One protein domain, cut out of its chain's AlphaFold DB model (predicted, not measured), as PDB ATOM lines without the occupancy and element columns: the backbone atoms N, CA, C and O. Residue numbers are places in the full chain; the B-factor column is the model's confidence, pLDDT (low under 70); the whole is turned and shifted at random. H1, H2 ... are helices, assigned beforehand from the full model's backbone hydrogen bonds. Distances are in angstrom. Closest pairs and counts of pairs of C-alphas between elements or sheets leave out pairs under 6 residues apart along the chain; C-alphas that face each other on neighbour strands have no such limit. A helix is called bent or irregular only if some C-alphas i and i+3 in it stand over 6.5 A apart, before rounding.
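This is residues 334 to 449 of the 543 residues of an uncharacterized protein of uncultured archaeon (UniProt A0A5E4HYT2). The chain winds in stacked turns, a short solenoid of helices: the longer H2, H4, H6 and H8 stand side by side in one row, running the same way, and the short H3, H5 and H7 run back between them in a second layer. H1, the longest helix, packs on H2 at one end of the row, and its residues 334 to 339 stick out free. The printed part has 116 residues with eight named helices, H1 to H8 in chain order, and no named strand; its class is all helix. It is only just loose, close to compact, with a radius of gyration of the C-alphas of 16.2 A, and its outline is flat, spanning 48 by 34 by 18 A.

Find C-alpha 334 at (-19.041, 30.491, 348.185); from there H1, residues 334 to 352, runs 27.4 A to C-alpha 352 at (4.814, 27.883, 334.972). Next come H2, residues 357 to 371, 20.9 A long, and H3, residues 374 to 379. H4, residues 383 to 394, is 16.3 A long, and H5, residues 402 to 407, follows it. H6, residues 409 to 423, is 21.1 A long and irregular: C-alphas 410 and 413 are 7.5 A apart. After H7, residues 426 to 431, H8, residues 435 to 449, runs 21.0 A to C-alpha 449 at (0.070, 72.541, 339.095).

Begin at H1, which touches H2 with residues 344 to 352 alone; the closest C-alphas, of Cys 351 and Lys 360, are 5.3 A apart. They form a helical hairpin, at a shallow tilt of 17 degrees, opposite ways. Look next at H2 and H4, which touch at Lys 365 and Cys 389, closest C-alphas 5.5 A apart, and run the same way at a shallow tilt of 22 degrees. H3 touches H2, with C-alphas 368 and 376 closest at 5.1 A, and H4, with C-alphas 377 and 386 closest at 4.9 A. H4 and H6 are the hubs, each touching four helices; their closest C-alphas, of Val 391 and Cys 415, are 5.1 A apart. H5 touches both, for instance H6 at Cys 405 and Lys 412, closest C-alphas 5.2 A apart. H6 and H8 touch at Ala 417 and Cys 441, closest C-alphas 5.7 A apart, and run the same way at a shallow tilt of 13 degrees. H7 touches both, for instance H6 at Ala 420 and Tyr 428, closest C-alphas 5.0 A apart. H1 and H8 are apart. In H1, H2, H4 and H8 every O i to N i+4 pair is within hydrogen-bond range; in H6 it is 9 of 11, and in H3, H5 and H7 0 of 2 each, beside 3 of 3 O i to N i+3 pairs.

The C-alphas of Gln 335 and Ser 447, the two farthest apart, are 51.3 A apart. The printed part has no cut and no long link; H4 to H5 is a short link of 7 residues, and the other links are tight. The mean pLDDT of the printed part is 95.8, and no printed residue is under 70.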
ATOM      1  N   MET A 334     -20.196  31.302 347.766       78.56
ATOM      2  CA  MET A 334     -19.041  30.491 348.185       78.56
ATOM      3  C   MET A 334     -18.585  29.536 347.074       78.56
ATOM      4  O   MET A 334     -17.394  29.439 346.799       78.56
ATOM      5  N   GLN A 335     -19.520  28.859 346.398       84.12
ATOM      6  CA  GLN A 335     -19.207  27.987 345.261       84.12
ATOM      7  C   GLN A 335     -18.601  28.767 344.087       84.12
ATOM      8  O   GLN A 335     -17.646  28.294 343.477       84.12
ATOM      9  N   GLY A 336     -19.116  29.967 343.800       88.06
ATOM     10  CA  GLY A 336     -18.558  30.860 342.786       88.06
ATOM     11  C   GLY A 336     -17.112  31.260 343.087       88.06
ATOM     12  O   GLY A 336     -16.268  31.140 342.207       88.06
ATOM     13  N   ALA A 337     -16.815  31.658 344.329       82.56
ATOM     14  CA  ALA A 337     -15.461  32.018 344.752       82.56
ATOM     15  C   ALA A 337     -14.476  30.839 344.641       82.56
ATOM     16  O   ALA A 337     -13.408  30.987 344.059       82.56
ATOM     17  N   VAL A 338     -14.860  29.640 345.099       83.75
ATOM     18  CA  VAL A 338     -14.006  28.439 344.995       83.75
ATOM     19  C   VAL A 338     -13.701  28.073 343.536       83.75
ATOM     20  O   VAL A 338     -12.586  27.654 343.230       83.75
ATOM     21  N   LEU A 339     -14.667  28.229 342.625       87.12
ATOM     22  CA  LEU A 339     -14.456  27.977 341.195       87.12
ATOM     23  C   LEU A 339     -13.590  29.058 340.525       87.12
ATOM     24  O   LEU A 339     -12.787  28.726 339.653       87.12
ATOM     25  N   ASP A 340     -13.727  30.323 340.933       86.44
ATOM     26  CA  ASP A 340     -12.877  31.429 340.472       86.44
ATOM     27  C   ASP A 340     -11.418  31.217 340.904       86.44
ATOM     28  O   ASP A 340     -10.511  31.257 340.071       86.44
ATOM     29  N   ASP A 341     -11.186  30.860 342.169       86.25
ATOM     30  CA  ASP A 341      -9.845  30.571 342.679       86.25
ATOM     31  C   ASP A 341      -9.226  29.337 342.000       86.25
ATOM     32  O   ASP A 341      -8.081  29.401 341.549       86.25
ATOM     33  N   GLN A 342      -9.980  28.249 341.786       85.94
ATOM     34  CA  GLN A 342      -9.506  27.108 340.981       85.94
ATOM     35  C   GLN A 342      -9.102  27.518 339.553       85.94
ATOM     36  O   GLN A 342      -8.097  27.028 339.025       85.94
ATOM     37  N   HIS A 343      -9.849  28.427 338.923       90.50
ATOM     38  CA  HIS A 343      -9.545  28.920 337.581       90.50
ATOM     39  C   HIS A 343      -8.294  29.820 337.556       90.50
ATOM     40  O   HIS A 343      -7.433  29.659 336.679       90.50
ATOM     41  N   LYS A 344      -8.134  30.710 338.547       90.81
ATOM     42  CA  LYS A 344      -6.900  31.488 338.766       90.81
ATOM     43  C   LYS A 344      -5.691  30.559 338.894       90.81
ATOM     44  O   LYS A 344      -4.719  30.711 338.158       90.81
ATOM     45  N   LEU A 345      -5.772  29.552 339.762       88.31
ATOM     46  CA  LEU A 345      -4.689  28.602 340.034       88.31
ATOM     47  C   LEU A 345      -4.284  27.796 338.797       88.31
ATOM     48  O   LEU A 345      -3.096  27.705 338.487       88.31
ATOM     49  N   SER A 346      -5.257  27.282 338.040       91.31
ATOM     50  CA  SER A 346      -4.988  26.583 336.778       91.31
ATOM     51  C   SER A 346      -4.319  27.498 335.739       91.31
ATOM     52  O   SER A 346      -3.401  27.072 335.033       91.31
ATOM     53  N   THR A 347      -4.695  28.782 335.696       92.31
ATOM     54  CA  THR A 347      -4.025  29.779 334.838       92.31
ATOM     55  C   THR A 347      -2.552  29.950 335.226       92.31
ATOM     56  O   THR A 347      -1.677  29.972 334.362       92.31
ATOM     57  N   LEU A 348      -2.257  30.017 336.527       93.44
ATOM     58  CA  LEU A 348      -0.904  30.234 337.051       93.44
ATOM     59  C   LEU A 348       0.003  29.010 336.857       93.44
ATOM     60  O   LEU A 348       1.169  29.164 336.501       93.44
ATOM     61  N   GLN A 349      -0.543  27.798 336.990       93.75
ATOM     62  CA  GLN A 349       0.134  26.565 336.570       93.75
ATOM     63  C   GLN A 349       0.462  26.598 335.070       93.75
ATOM     64  O   GLN A 349       1.568  26.244 334.668       93.75
ATOM     65  N   GLY A 350      -0.465  27.096 334.241       94.06
ATOM     66  CA  GLY A 350      -0.224  27.353 332.821       94.06
ATOM     67  C   GLY A 350       0.951  28.307 332.573       94.06
ATOM     68  O   GLY A 350       1.766  28.050 331.686       94.06
ATOM     69  N   CYS A 351       1.099  29.355 333.390       96.12
ATOM     70  CA  CYS A 351       2.246  30.262 333.323       96.12
ATOM     71  C   CYS A 351       3.576  29.575 333.674       96.12
ATOM     72  O   CYS A 351       4.580  29.843 333.015       96.12
ATOM     73  N   GLU A 352       3.602  28.647 334.636       95.38
ATOM     74  CA  GLU A 352       4.814  27.883 334.972       95.38
ATOM     75  C   GLU A 352       5.281  26.921 333.867       95.38
ATOM     76  O   GLU A 352       6.456  26.538 333.832       95.38
ATOM     77  N   LEU A 353       4.408  26.569 332.919       94.44
ATOM     78  CA  LEU A 353       4.752  25.763 331.743       94.44
ATOM     79  C   LEU A 353       5.343  26.590 330.580       94.44
ATOM     80  O   LEU A 353       5.711  26.015 329.551       94.44
ATOM     81  N   GLY A 354       5.459  27.917 330.731       93.31
ATOM     82  CA  GLY A 354       6.115  28.801 329.762       93.31
ATOM     83  C   GLY A 354       7.569  28.399 329.488       93.31
ATOM     84  O   GLY A 354       8.298  27.996 330.397       93.31
ATOM     85  N   ARG A 355       8.001  28.496 328.224       91.19
ATOM     86  CA  ARG A 355       9.286  27.929 327.760       91.19
ATOM     87  C   ARG A 355      10.519  28.666 328.268       91.19
ATOM     88  O   ARG A 355      11.588  28.065 328.363       91.19
ATOM     89  N   ASP A 356      10.377  29.955 328.534       96.81
ATOM     90  CA  ASP A 356      11.435  30.834 329.014       96.81
ATOM     91  C   ASP A 356      10.876  31.879 329.988       96.81
ATOM     92  O   ASP A 356       9.668  32.127 330.045       96.81
ATOM     93  N   ASP A 357      11.769  32.513 330.749       96.44
ATOM     94  CA  ASP A 357      11.407  33.526 331.741       96.44
ATOM     95  C   ASP A 357      10.611  34.699 331.149       96.44
ATOM     96  O   ASP A 357       9.791  35.289 331.845       96.44
ATOM     97  N   THR A 358      10.804  35.062 329.880       96.88
ATOM     98  CA  THR A 358      10.059  36.177 329.268       96.88
ATOM     99  C   THR A 358       8.598  35.790 329.061       96.88
ATOM    100  O   THR A 358       7.701  36.574 329.376       96.88
ATOM    101  N   GLU A 359       8.349  34.569 328.585       96.50
ATOM    102  CA  GLU A 359       7.006  34.013 328.448       96.50
ATOM    103  C   GLU A 359       6.312  33.845 329.809       96.50
ATOM    104  O   GLU A 359       5.171  34.291 329.954       96.50
ATOM    105  N   LYS A 360       7.017  33.308 330.819       97.06
ATOM    106  CA  LYS A 360       6.504  33.178 332.198       97.06
ATOM    107  C   LYS A 360       6.118  34.528 332.801       97.06
ATOM    108  O   LYS A 360       4.975  34.730 333.205       97.06
ATOM    109  N   ASN A 361       7.053  35.481 332.803       97.38
ATOM    110  CA  ASN A 361       6.859  36.813 333.382       97.38
ATOM    111  C   ASN A 361       5.737  37.598 332.679       97.38
ATOM    112  O   ASN A 361       4.997  38.339 333.325       97.38
ATOM    113  N   ARG A 362       5.566  37.419 331.360       97.12
ATOM    114  CA  ARG A 362       4.412  37.960 330.626       97.12
ATOM    115  C   ARG A 362       3.103  37.314 331.087       97.12
ATOM    116  O   ARG A 362       2.162  38.041 331.382       97.12
ATOM    117  N   CYS A 363       3.052  35.986 331.183       98.12
ATOM    118  CA  CYS A 363       1.843  35.258 331.578       98.12
ATOM    119  C   CYS A 363       1.380  35.623 332.998       98.12
ATOM    120  O   CYS A 363       0.204  35.938 333.200       98.12
ATOM    121  N   PHE A 364       2.297  35.677 333.971       97.88
ATOM    122  CA  PHE A 364       1.968  36.090 335.341       97.88
ATOM    123  C   PHE A 364       1.418  37.512 335.408       97.88
ATOM    124  O   PHE A 364       0.466  37.775 336.136       97.88
ATOM    125  N   LYS A 365       1.970  38.420 334.605       97.69
ATOM    126  CA  LYS A 365       1.519  39.808 334.515       97.69
ATOM    127  C   LYS A 365       0.151  39.969 333.864       97.69
ATOM    128  O   LYS A 365      -0.672  40.726 334.368       97.69
ATOM    129  N   GLU A 366      -0.090  39.272 332.759       97.38
ATOM    130  CA  GLU A 366      -1.397  39.253 332.096       97.38
ATOM    131  C   GLU A 366      -2.460  38.650 333.030       97.38
ATOM    132  O   GLU A 366      -3.550  39.207 333.149       97.38
ATOM    133  N   SER A 367      -2.108  37.606 333.787       97.25
ATOM    134  CA  SER A 367      -2.965  37.017 334.824       97.25
ATOM    135  C   SER A 367      -3.244  37.999 335.967       97.25
ATOM    136  O   SER A 367      -4.404  38.218 336.308       97.25
ATOM    137  N   ALA A 368      -2.212  38.646 336.521       97.19
ATOM    138  CA  ALA A 368      -2.352  39.641 337.588       97.19
ATOM    139  C   ALA A 368      -3.308  40.778 337.187       97.19
ATOM    140  O   ALA A 368      -4.191  41.157 337.951       97.19
ATOM    141  N   MET A 369      -3.189  41.272 335.950       96.12
ATOM    142  CA  MET A 369      -4.075  42.301 335.395       96.12
ATOM    143  C   MET A 369      -5.488  41.791 335.085       96.12
ATOM    144  O   MET A 369      -6.443  42.548 335.225       96.12
ATOM    145  N   SER A 370      -5.634  40.538 334.647       95.81
ATOM    146  CA  SER A 370      -6.934  39.961 334.282       95.81
ATOM    147  C   SER A 370      -7.799  39.598 335.491       95.81
ATOM    148  O   SER A 370      -9.021  39.683 335.393       95.81
ATOM    149  N   TYR A 371      -7.185  39.173 336.596       95.31
ATOM    150  CA  TYR A 371      -7.880  38.812 337.840       95.31
ATOM    151  C   TYR A 371      -7.882  39.933 338.887       95.31
ATOM    152  O   TYR A 371      -8.525  39.802 339.920       95.31
ATOM    153  N   ASP A 372      -7.178  41.032 338.611       95.81
ATOM    154  CA  ASP A 372      -6.912  42.135 339.540       95.81
ATOM    155  C   ASP A 372      -6.121  41.737 340.809       95.81
ATOM    156  O   ASP A 372      -6.150  42.433 341.824       95.81
ATOM    157  N   GLU A 373      -5.360  40.637 340.722       96.56
ATOM    158  CA  GLU A 373      -4.630  39.987 341.820       96.56
ATOM    159  C   GLU A 373      -3.131  40.368 341.809       96.56
ATOM    160  O   GLU A 373      -2.316  39.731 341.127       96.56
ATOM    161  N   PRO A 374      -2.695  41.386 342.578       96.31
ATOM    162  CA  PRO A 374      -1.321  41.899 342.531       96.31
ATOM    163  C   PRO A 374      -0.280  40.910 343.071       96.31
ATOM    164  O   PRO A 374       0.916  41.055 342.809       96.31
ATOM    165  N   LEU A 375      -0.707  39.886 343.816       95.56
ATOM    166  CA  LEU A 375       0.179  38.832 344.303       95.56
ATOM    167  C   LEU A 375       0.740  37.973 343.162       95.56
ATOM    168  O   LEU A 375       1.870  37.502 343.286       95.56
ATOM    169  N   PHE A 376       0.040  37.847 342.029       96.88
ATOM    170  CA  PHE A 376       0.531  37.081 340.875       96.88
ATOM    171  C   PHE A 376       1.764  37.735 340.236       96.88
ATOM    172  O   PHE A 376       2.640  37.034 339.731       96.88
ATOM    173  N   CYS A 377       1.928  39.059 340.361       97.81
ATOM    174  CA  CYS A 377       3.165  39.731 339.959       97.81
ATOM    175  C   CYS A 377       4.403  39.158 340.668       97.81
ATOM    176  O   CYS A 377       5.464  39.078 340.049       97.81
ATOM    177  N   LYS A 378       4.282  38.722 341.934       96.06
ATOM    178  CA  LYS A 378       5.399  38.167 342.724       96.06
ATOM    179  C   LYS A 378       5.882  36.799 342.238       96.06
ATOM    180  O   LYS A 378       6.957  36.383 342.656       96.06
ATOM    181  N   TRP A 379       5.110  36.100 341.404       95.69
ATOM    182  CA  TRP A 379       5.492  34.789 340.855       95.69
ATOM    183  C   TRP A 379       6.319  34.923 339.567       95.69
ATOM    184  O   TRP A 379       6.874  33.951 339.068       95.69
ATOM    185  N   SER A 380       6.491  36.155 339.076       96.25
ATOM    186  CA  SER A 380       7.486  36.485 338.057       96.25
ATOM    187  C   SER A 380       8.892  36.059 338.509       96.25
ATOM    188  O   SER A 380       9.391  36.535 339.530       96.25
ATOM    189  N   THR A 381       9.570  35.222 337.720       95.19
ATOM    190  CA  THR A 381      10.936  34.730 337.980       95.19
ATOM    191  C   THR A 381      11.985  35.846 338.029       95.19
ATOM    192  O   THR A 381      13.057  35.677 338.608       95.19
ATOM    193  N   ASN A 382      11.682  37.009 337.441       96.25
ATOM    194  CA  ASN A 382      12.538  38.188 337.455       96.25
ATOM    195  C   ASN A 382      11.939  39.288 338.348       96.25
ATOM    196  O   ASN A 382      10.872  39.825 338.053       96.25
ATOM    197  N   ALA A 383      12.672  39.699 339.389       97.06
ATOM    198  CA  ALA A 383      12.248  40.741 340.330       97.06
ATOM    199  C   ALA A 383      11.956  42.110 339.672       97.06
ATOM    200  O   ALA A 383      11.094  42.845 340.146       97.06
ATOM    201  N   SER A 384      12.625  42.445 338.564       97.44
ATOM    202  CA  SER A 384      12.327  43.653 337.778       97.44
ATOM    203  C   SER A 384      11.010  43.513 337.003       97.44
ATOM    204  O   SER A 384      10.211  44.446 336.951       97.44
ATOM    205  N   ALA A 385      10.712  42.319 336.478       97.62
ATOM    206  CA  ALA A 385       9.422  42.046 335.842       97.62
ATOM    207  C   ALA A 385       8.265  42.027 336.859       97.62
ATOM    208  O   ALA A 385       7.192  42.549 336.556       97.62
ATOM    209  N   ALA A 386       8.505  41.506 338.071       97.88
ATOM    210  CA  ALA A 386       7.580  41.607 339.201       97.88
ATOM    211  C   ALA A 386       7.290  43.077 339.552       97.88
ATOM    212  O   ALA A 386       6.128  43.470 339.645       97.88
ATOM    213  N   GLY A 387       8.337  43.902 339.669       97.94
ATOM    214  CA  GLY A 387       8.222  45.343 339.903       97.94
ATOM    215  C   GLY A 387       7.404  46.058 338.824       97.94
ATOM    216  O   GLY A 387       6.424  46.721 339.151       97.94
ATOM    217  N   ASP A 388       7.723  45.872 337.537       98.00
ATOM    218  CA  ASP A 388       6.989  46.497 336.419       98.00
ATOM    219  C   ASP A 388       5.537  45.993 336.306       98.00
ATOM    220  O   ASP A 388       4.649  46.723 335.866       98.00
ATOM    221  N   CYS A 389       5.262  44.750 336.713       98.44
ATOM    222  CA  CYS A 389       3.900  44.232 336.844       98.44
ATOM    223  C   CYS A 389       3.109  45.015 337.904       98.44
ATOM    224  O   CYS A 389       2.066  45.592 337.584       98.44
ATOM    225  N   VAL A 390       3.649  45.125 339.123       98.56
ATOM    226  CA  VAL A 390       3.013  45.857 340.229       98.56
ATOM    227  C   VAL A 390       2.846  47.340 339.893       98.56
ATOM    228  O   VAL A 390       1.758  47.884 340.073       98.56
ATOM    229  N   VAL A 391       3.882  47.991 339.351       98.31
ATOM    230  CA  VAL A 391       3.841  49.411 338.961       98.31
ATOM    231  C   VAL A 391       2.684  49.675 338.002       98.31
ATOM    232  O   VAL A 391       1.938  50.631 338.203       98.31
ATOM    233  N   LYS A 392       2.475  48.828 336.986       98.00
ATOM    234  CA  LYS A 392       1.360  48.999 336.039       98.00
ATOM    235  C   LYS A 392      -0.013  48.774 336.672       98.00
ATOM    236  O   LYS A 392      -0.944  49.485 336.308       98.00
ATOM    237  N   MET A 393      -0.143  47.854 337.629       97.94
ATOM    238  CA  MET A 393      -1.397  47.654 338.374       97.94
ATOM    239  C   MET A 393      -1.705  48.799 339.350       97.94
ATOM    240  O   MET A 393      -2.871  49.140 339.545       97.94
ATOM    241  N   ALA A 394      -0.675  49.412 339.940       98.19
ATOM    242  CA  ALA A 394      -0.795  50.586 340.805       98.19
ATOM    243  C   ALA A 394      -1.146  51.866 340.022       98.19
ATOM    244  O   ALA A 394      -1.856  52.738 340.525       98.19
ATOM    245  N   THR A 395      -0.655  51.974 338.782       97.81
ATOM    246  CA  THR A 395      -0.751  53.171 337.922       97.81
ATOM    247  C   THR A 395      -1.852  53.083 336.858       97.81
ATOM    248  O   THR A 395      -1.933  53.927 335.965       97.81
ATOM    249  N   GLN A 396      -2.739  52.089 336.946       97.00
ATOM    250  CA  GLN A 396      -3.836  51.907 335.999       97.00
ATOM    251  C   GLN A 396      -4.818  53.100 336.072       97.00
ATOM    252  O   GLN A 396      -5.389  53.330 337.138       97.00
ATOM    253  N   PRO A 397      -5.070  53.857 334.979       93.75
ATOM    254  CA  PRO A 397      -5.746  55.164 335.057       93.75
ATOM    255  C   PRO A 397      -7.135  55.163 335.708       93.75
ATOM    256  O   PRO A 397      -7.524  56.144 336.332       93.75
ATOM    257  N   ASN A 398      -7.874  54.057 335.587       93.62
ATOM    258  CA  ASN A 398      -9.216  53.908 336.158       93.62
ATOM    259  C   ASN A 398      -9.211  53.319 337.587       93.62
ATOM    260  O   ASN A 398     -10.266  53.242 338.211       93.62
ATOM    261  N   GLN A 399      -8.058  52.853 338.082       95.12
ATOM    262  CA  GLN A 399      -7.895  52.052 339.305       95.12
ATOM    263  C   GLN A 399      -6.541  52.360 339.986       95.12
ATOM    264  O   GLN A 399      -5.732  51.469 340.238       95.12
ATOM    265  N   LEU A 400      -6.272  53.642 340.270       96.69
ATOM    266  CA  LEU A 400      -5.008  54.087 340.875       96.69
ATOM    267  C   LEU A 400      -4.878  53.644 342.347       96.69
ATOM    268  O   LEU A 400      -5.396  54.310 343.256       96.69
ATOM    269  N   ARG A 401      -4.134  52.553 342.569       97.75
ATOM    270  CA  ARG A 401      -3.905  51.882 343.864       97.75
ATOM    271  C   ARG A 401      -2.475  52.113 344.392       97.75
ATOM    272  O   ARG A 401      -1.580  51.323 344.095       97.75
ATOM    273  N   PRO A 402      -2.221  53.205 345.143       97.62
ATOM    274  CA  PRO A 402      -0.899  53.523 345.699       97.62
ATOM    275  C   PRO A 402      -0.392  52.488 346.709       97.62
ATOM    276  O   PRO A 402       0.811  52.327 346.877       97.62
ATOM    277  N   ASP A 403      -1.306  51.804 347.388       97.56
ATOM    278  CA  ASP A 403      -1.056  50.715 348.330       97.56
ATOM    279  C   ASP A 403      -0.266  49.560 347.693       97.56
ATOM    280  O   ASP A 403       0.604  48.976 348.339       97.56
ATOM    281  N   LEU A 404      -0.468  49.300 346.397       98.12
ATOM    282  CA  LEU A 404       0.290  48.280 345.679       98.12
ATOM    283  C   LEU A 404       1.773  48.627 345.511       98.12
ATOM    284  O   LEU A 404       2.573  47.714 345.327       98.12
ATOM    285  N   CYS A 405       2.180  49.897 345.604       98.31
ATOM    286  CA  CYS A 405       3.585  50.273 345.427       98.31
ATOM    287  C   CYS A 405       4.522  49.664 346.485       98.31
ATOM    288  O   CYS A 405       5.696  49.443 346.185       98.31
ATOM    289  N   GLU A 406       4.017  49.283 347.663       97.81
ATOM    290  CA  GLU A 406       4.783  48.507 348.655       97.81
ATOM    291  C   GLU A 406       5.161  47.097 348.155       97.81
ATOM    292  O   GLU A 406       6.141  46.507 348.611       97.81
ATOM    293  N   LEU A 407       4.437  46.549 347.172       97.19
ATOM    294  CA  LEU A 407       4.732  45.248 346.563       97.19
ATOM    295  C   LEU A 407       5.759  45.336 345.419       97.19
ATOM    296  O   LEU A 407       6.239  44.299 344.964       97.19
ATOM    297  N   ALA A 408       6.115  46.542 344.954       97.62
ATOM    298  CA  ALA A 408       6.970  46.752 343.778       97.62
ATOM    299  C   ALA A 408       8.476  46.534 344.044       97.62
ATOM    300  O   ALA A 408       9.291  46.621 343.121       97.62
ATOM    301  N   GLY A 409       8.865  46.263 345.296       96.75
ATOM    302  CA  GLY A 409      10.250  45.993 345.685       96.75
ATOM    303  C   GLY A 409      11.187  47.142 345.301       96.75
ATOM    304  O   GLY A 409      10.961  48.288 345.676       96.75
ATOM    305  N   ALA A 410      12.222  46.852 344.508       97.19
ATOM    306  CA  ALA A 410      13.177  47.863 344.045       97.19
ATOM    307  C   ALA A 410      12.543  48.984 343.190       97.19
ATOM    308  O   ALA A 410      13.110  50.069 343.112       97.19
ATOM    309  N   MET A 411      11.371  48.750 342.581       97.88
ATOM    310  CA  MET A 411      10.642  49.747 341.781       97.88
ATOM    311  C   MET A 411       9.625  50.566 342.598       97.88
ATOM    312  O   MET A 411       8.903  51.385 342.033       97.88
ATOM    313  N   LYS A 412       9.568  50.387 343.927       98.19
ATOM    314  CA  LYS A 412       8.716  51.171 344.840       98.19
ATOM    315  C   LYS A 412       8.867  52.701 344.674       98.19
ATOM    316  O   LYS A 412       7.831  53.365 344.595       98.19
ATOM    317  N   PRO A 413      10.083  53.285 344.552       98.19
ATOM    318  CA  PRO A 413      10.244  54.731 344.355       98.19
ATOM    319  C   PRO A 413       9.598  55.228 343.050       98.19
ATOM    320  O   PRO A 413       8.843  56.200 343.065       98.19
ATOM    321  N   ASP A 414       9.830  54.521 341.940       97.50
ATOM    322  CA  ASP A 414       9.263  54.860 340.627       97.50
ATOM    323  C   ASP A 414       7.739  54.663 340.601       97.50
ATOM    324  O   ASP A 414       7.011  55.439 339.981       97.50
ATOM    325  N   CYS A 415       7.236  53.649 341.313       98.56
ATOM    326  CA  CYS A 415       5.807  53.415 341.489       98.56
ATOM    327  C   CYS A 415       5.121  54.631 342.126       98.56
ATOM    328  O   CYS A 415       4.175  55.174 341.551       98.56
ATOM    329  N   TYR A 416       5.632  55.110 343.266       98.69
ATOM    330  CA  TYR A 416       5.057  56.270 343.946       98.69
ATOM    331  C   TYR A 416       5.185  57.563 343.140       98.69
ATOM    332  O   TYR A 416       4.231  58.339 343.112       98.69
ATOM    333  N   ALA A 417       6.295  57.771 342.426       98.25
ATOM    334  CA  ALA A 417       6.447  58.921 341.535       98.25
ATOM    335  C   ALA A 417       5.406  58.922 340.395       98.25
ATOM    336  O   ALA A 417       4.785  59.950 340.115       98.25
ATOM    337  N   ASN A 418       5.146  57.761 339.782       97.94
ATOM    338  CA  ASN A 418       4.109  57.625 338.757       97.94
ATOM    339  C   ASN A 418       2.693  57.826 339.328       97.94
ATOM    340  O   ASN A 418       1.864  58.480 338.693       97.94
ATOM    341  N   VAL A 419       2.402  57.309 340.528       98.31
ATOM    342  CA  VAL A 419       1.094  57.519 341.171       98.31
ATOM    343  C   VAL A 419       0.890  58.984 341.574       98.31
ATOM    344  O   VAL A 419      -0.210  59.496 341.372       98.31
ATOM    345  N   ALA A 420       1.929  59.683 342.047       98.06
ATOM    346  CA  ALA A 420       1.882  61.124 342.315       98.06
ATOM    347  C   ALA A 420       1.437  61.902 341.067       98.06
ATOM    348  O   ALA A 420       0.448  62.638 341.102       98.06
ATOM    349  N   TYR A 421       2.119  61.652 339.943       97.38
ATOM    350  CA  TYR A 421       1.854  62.289 338.654       97.38
ATOM    351  C   TYR A 421       0.436  62.025 338.132       97.38
ATOM    352  O   TYR A 421      -0.225  62.943 337.647       97.38
ATOM    353  N   LEU A 422      -0.048  60.783 338.244       96.56
ATOM    354  CA  LEU A 422      -1.368  60.380 337.743       96.56
ATOM    355  C   LEU A 422      -2.529  60.802 338.655       96.56
ATOM    356  O   LEU A 422      -3.627  61.032 338.154       96.56
ATOM    357  N   LYS A 423      -2.311  60.928 339.972       96.50
ATOM    358  CA  LYS A 423      -3.314  61.461 340.914       96.50
ATOM    359  C   LYS A 423      -3.317  62.989 341.019       96.50
ATOM    360  O   LYS A 423      -4.201  63.530 341.677       96.50
ATOM    361  N   HIS A 424      -2.349  63.674 340.406       96.06
ATOM    362  CA  HIS A 424      -2.076  65.099 340.628       96.06
ATOM    363  C   HIS A 424      -1.836  65.445 342.115       96.06
ATOM    364  O   HIS A 424      -2.159  66.537 342.578       96.06
ATOM    365  N   ASP A 425      -1.250  64.508 342.869       97.38
ATOM    366  CA  ASP A 425      -1.075  64.603 344.319       97.38
ATOM    367  C   ASP A 425       0.406  64.462 344.700       97.38
ATOM    368  O   ASP A 425       1.003  63.387 344.630       97.38
ATOM    369  N   ALA A 426       1.003  65.579 345.118       97.75
ATOM    370  CA  ALA A 426       2.412  65.647 345.493       97.75
ATOM    371  C   ALA A 426       2.740  64.925 346.813       97.75
ATOM    372  O   ALA A 426       3.918  64.707 347.094       97.75
ATOM    373  N   SER A 427       1.749  64.524 347.621       98.06
ATOM    374  CA  SER A 427       2.009  63.800 348.874       98.06
ATOM    375  C   SER A 427       2.680  62.443 348.633       98.06
ATOM    376  O   SER A 427       3.569  62.061 349.393       98.06
ATOM    377  N   TYR A 428       2.375  61.764 347.521       98.31
ATOM    378  CA  TYR A 428       3.031  60.503 347.154       98.31
ATOM    379  C   TYR A 428       4.521  60.675 346.818       98.31
ATOM    380  O   TYR A 428       5.286  59.734 347.012       98.31
ATOM    381  N   CYS A 429       4.980  61.870 346.412       98.50
ATOM    382  CA  CYS A 429       6.416  62.129 346.254       98.50
ATOM    383  C   CYS A 429       7.176  61.980 347.585       98.50
ATOM    384  O   CYS A 429       8.333  61.572 347.584       98.50
ATOM    385  N   GLN A 430       6.535  62.230 348.732       98.31
ATOM    386  CA  GLN A 430       7.171  62.077 350.048       98.31
ATOM    387  C   GLN A 430       7.459  60.608 350.405       98.31
ATOM    388  O   GLN A 430       8.340  60.346 351.221       98.31
ATOM    389  N   LEU A 431       6.765  59.658 349.763       98.19
ATOM    390  CA  LEU A 431       6.981  58.211 349.902       98.19
ATOM    391  C   LEU A 431       8.135  57.692 349.018       98.19
ATOM    392  O   LEU A 431       8.505  56.521 349.093       98.19
ATOM    393  N   VAL A 432       8.726  58.555 348.185       98.25
ATOM    394  CA  VAL A 432       9.897  58.234 347.363       98.25
ATOM    395  C   VAL A 432      11.149  58.307 348.246       98.25
ATOM    396  O   VAL A 432      11.644  59.383 348.579       98.25
ATOM    397  N   GLU A 433      11.664  57.140 348.637       97.00
ATOM    398  CA  GLU A 433      12.802  57.007 349.566       97.00
ATOM    399  C   GLU A 433      14.118  57.585 349.001       97.00
ATOM    400  O   GLU A 433      14.960  58.085 349.747       97.00
ATOM    401  N   ASN A 434      14.299  57.559 347.674       97.25
ATOM    402  CA  ASN A 434      15.463  58.144 347.010       97.25
ATOM    403  C   ASN A 434      15.299  59.667 346.862       97.25
ATOM    404  O   ASN A 434      14.465  60.134 346.092       97.25
ATOM    405  N   GLU A 435      16.145  60.440 347.544       97.81
ATOM    406  CA  GLU A 435      16.064  61.906 347.585       97.81
ATOM    407  C   GLU A 435      16.154  62.588 346.206       97.81
ATOM    408  O   GLU A 435      15.452  63.569 345.962       97.81
ATOM    409  N   SER A 436      16.953  62.049 345.276       97.81
ATOM    410  CA  SER A 436      17.068  62.592 343.915       97.81
ATOM    411  C   SER A 436      15.789  62.367 343.102       97.81
ATOM    412  O   SER A 436      15.321  63.281 342.422       97.81
ATOM    413  N   LEU A 437      15.186  61.176 343.201       97.69
ATOM    414  CA  LEU A 437      13.897  60.883 342.562       97.69
ATOM    415  C   LEU A 437      12.748  61.654 343.227       97.69
ATOM    416  O   LEU A 437      11.860  62.135 342.528       97.69
ATOM    417  N   ARG A 438      12.785  61.844 344.554       98.50
ATOM    418  CA  ARG A 438      11.809  62.663 345.287       98.50
ATOM    419  C   ARG A 438      11.820  64.110 344.807       98.50
ATOM    420  O   ARG A 438      10.768  64.625 344.449       98.50
ATOM    421  N   ALA A 439      12.994  64.739 344.730       98.25
ATOM    422  CA  ALA A 439      13.117  66.114 344.247       98.25
ATOM    423  C   ALA A 439      12.625  66.266 342.792       98.25
ATOM    424  O   ALA A 439      11.943  67.237 342.465       98.25
ATOM    425  N   GLN A 440      12.909  65.283 341.928       98.19
ATOM    426  CA  GLN A 440      12.389  65.244 340.554       98.19
ATOM    427  C   GLN A 440      10.858  65.101 340.515       98.19
ATOM    428  O   GLN A 440      10.201  65.805 339.746       98.19
ATOM    429  N   CYS A 441      10.286  64.244 341.368       98.50
ATOM    430  CA  CYS A 441       8.840  64.093 341.538       98.50
ATOM    431  C   CYS A 441       8.202  65.423 341.971       98.50
ATOM    432  O   CYS A 441       7.339  65.951 341.273       98.50
ATOM    433  N   GLU A 442       8.683  66.029 343.060       98.25
ATOM    434  CA  GLU A 442       8.174  67.302 343.589       98.25
ATOM    435  C   GLU A 442       8.245  68.435 342.548       98.25
ATOM    436  O   GLU A 442       7.276  69.179 342.365       98.25
ATOM    437  N   GLN A 443       9.349  68.530 341.797       98.00
ATOM    438  CA  GLN A 443       9.511  69.506 340.717       98.00
ATOM    439  C   GLN A 443       8.531  69.276 339.554       98.00
ATOM    440  O   GLN A 443       7.969  70.242 339.017       98.00
ATOM    441  N   ALA A 444       8.298  68.020 339.158       97.44
ATOM    442  CA  ALA A 444       7.319  67.676 338.127       97.44
ATOM    443  C   ALA A 444       5.893  68.066 338.555       97.44
ATOM    444  O   ALA A 444       5.173  68.708 337.784       97.44
ATOM    445  N   MET A 445       5.519  67.779 339.807       97.81
ATOM    446  CA  MET A 445       4.214  68.141 340.373       97.81
ATOM    447  C   MET A 445       4.010  69.659 340.453       97.81
ATOM    448  O   MET A 445       2.961  70.170 340.054       97.81
ATOM    449  N   ALA A 446       5.022  70.414 340.894       96.56
ATOM    450  CA  ALA A 446       4.962  71.876 340.937       96.56
ATOM    451  C   ALA A 446       4.790  72.499 339.536       96.56
ATOM    452  O   ALA A 446       4.031  73.459 339.354       96.56
ATOM    453  N   SER A 447       5.449  71.919 338.528       96.06
ATOM    454  CA  SER A 447       5.336  72.341 337.125       96.06
ATOM    455  C   SER A 447       3.943  72.061 336.547       96.06
ATOM    456  O   SER A 447       3.384  72.895 335.835       96.06
ATOM    457  N   GLN A 448       3.354  70.912 336.890       95.00
ATOM    458  CA  GLN A 448       2.014  70.508 336.458       95.00
ATOM    459  C   GLN A 448       0.908  71.355 337.113       95.00
ATOM    460  O   GLN A 448       0.006  71.829 336.424       95.00
ATOM    461  N   ASN A 449       1.014  71.649 338.411       92.69
ATOM    462  CA  ASN A 449       0.070  72.541 339.095       92.69
ATOM    463  C   ASN A 449       0.110  73.967 338.517       92.69
ATOM    464  O   ASN A 449      -0.926  74.618 338.372       92.69
TER     465      ASN A 449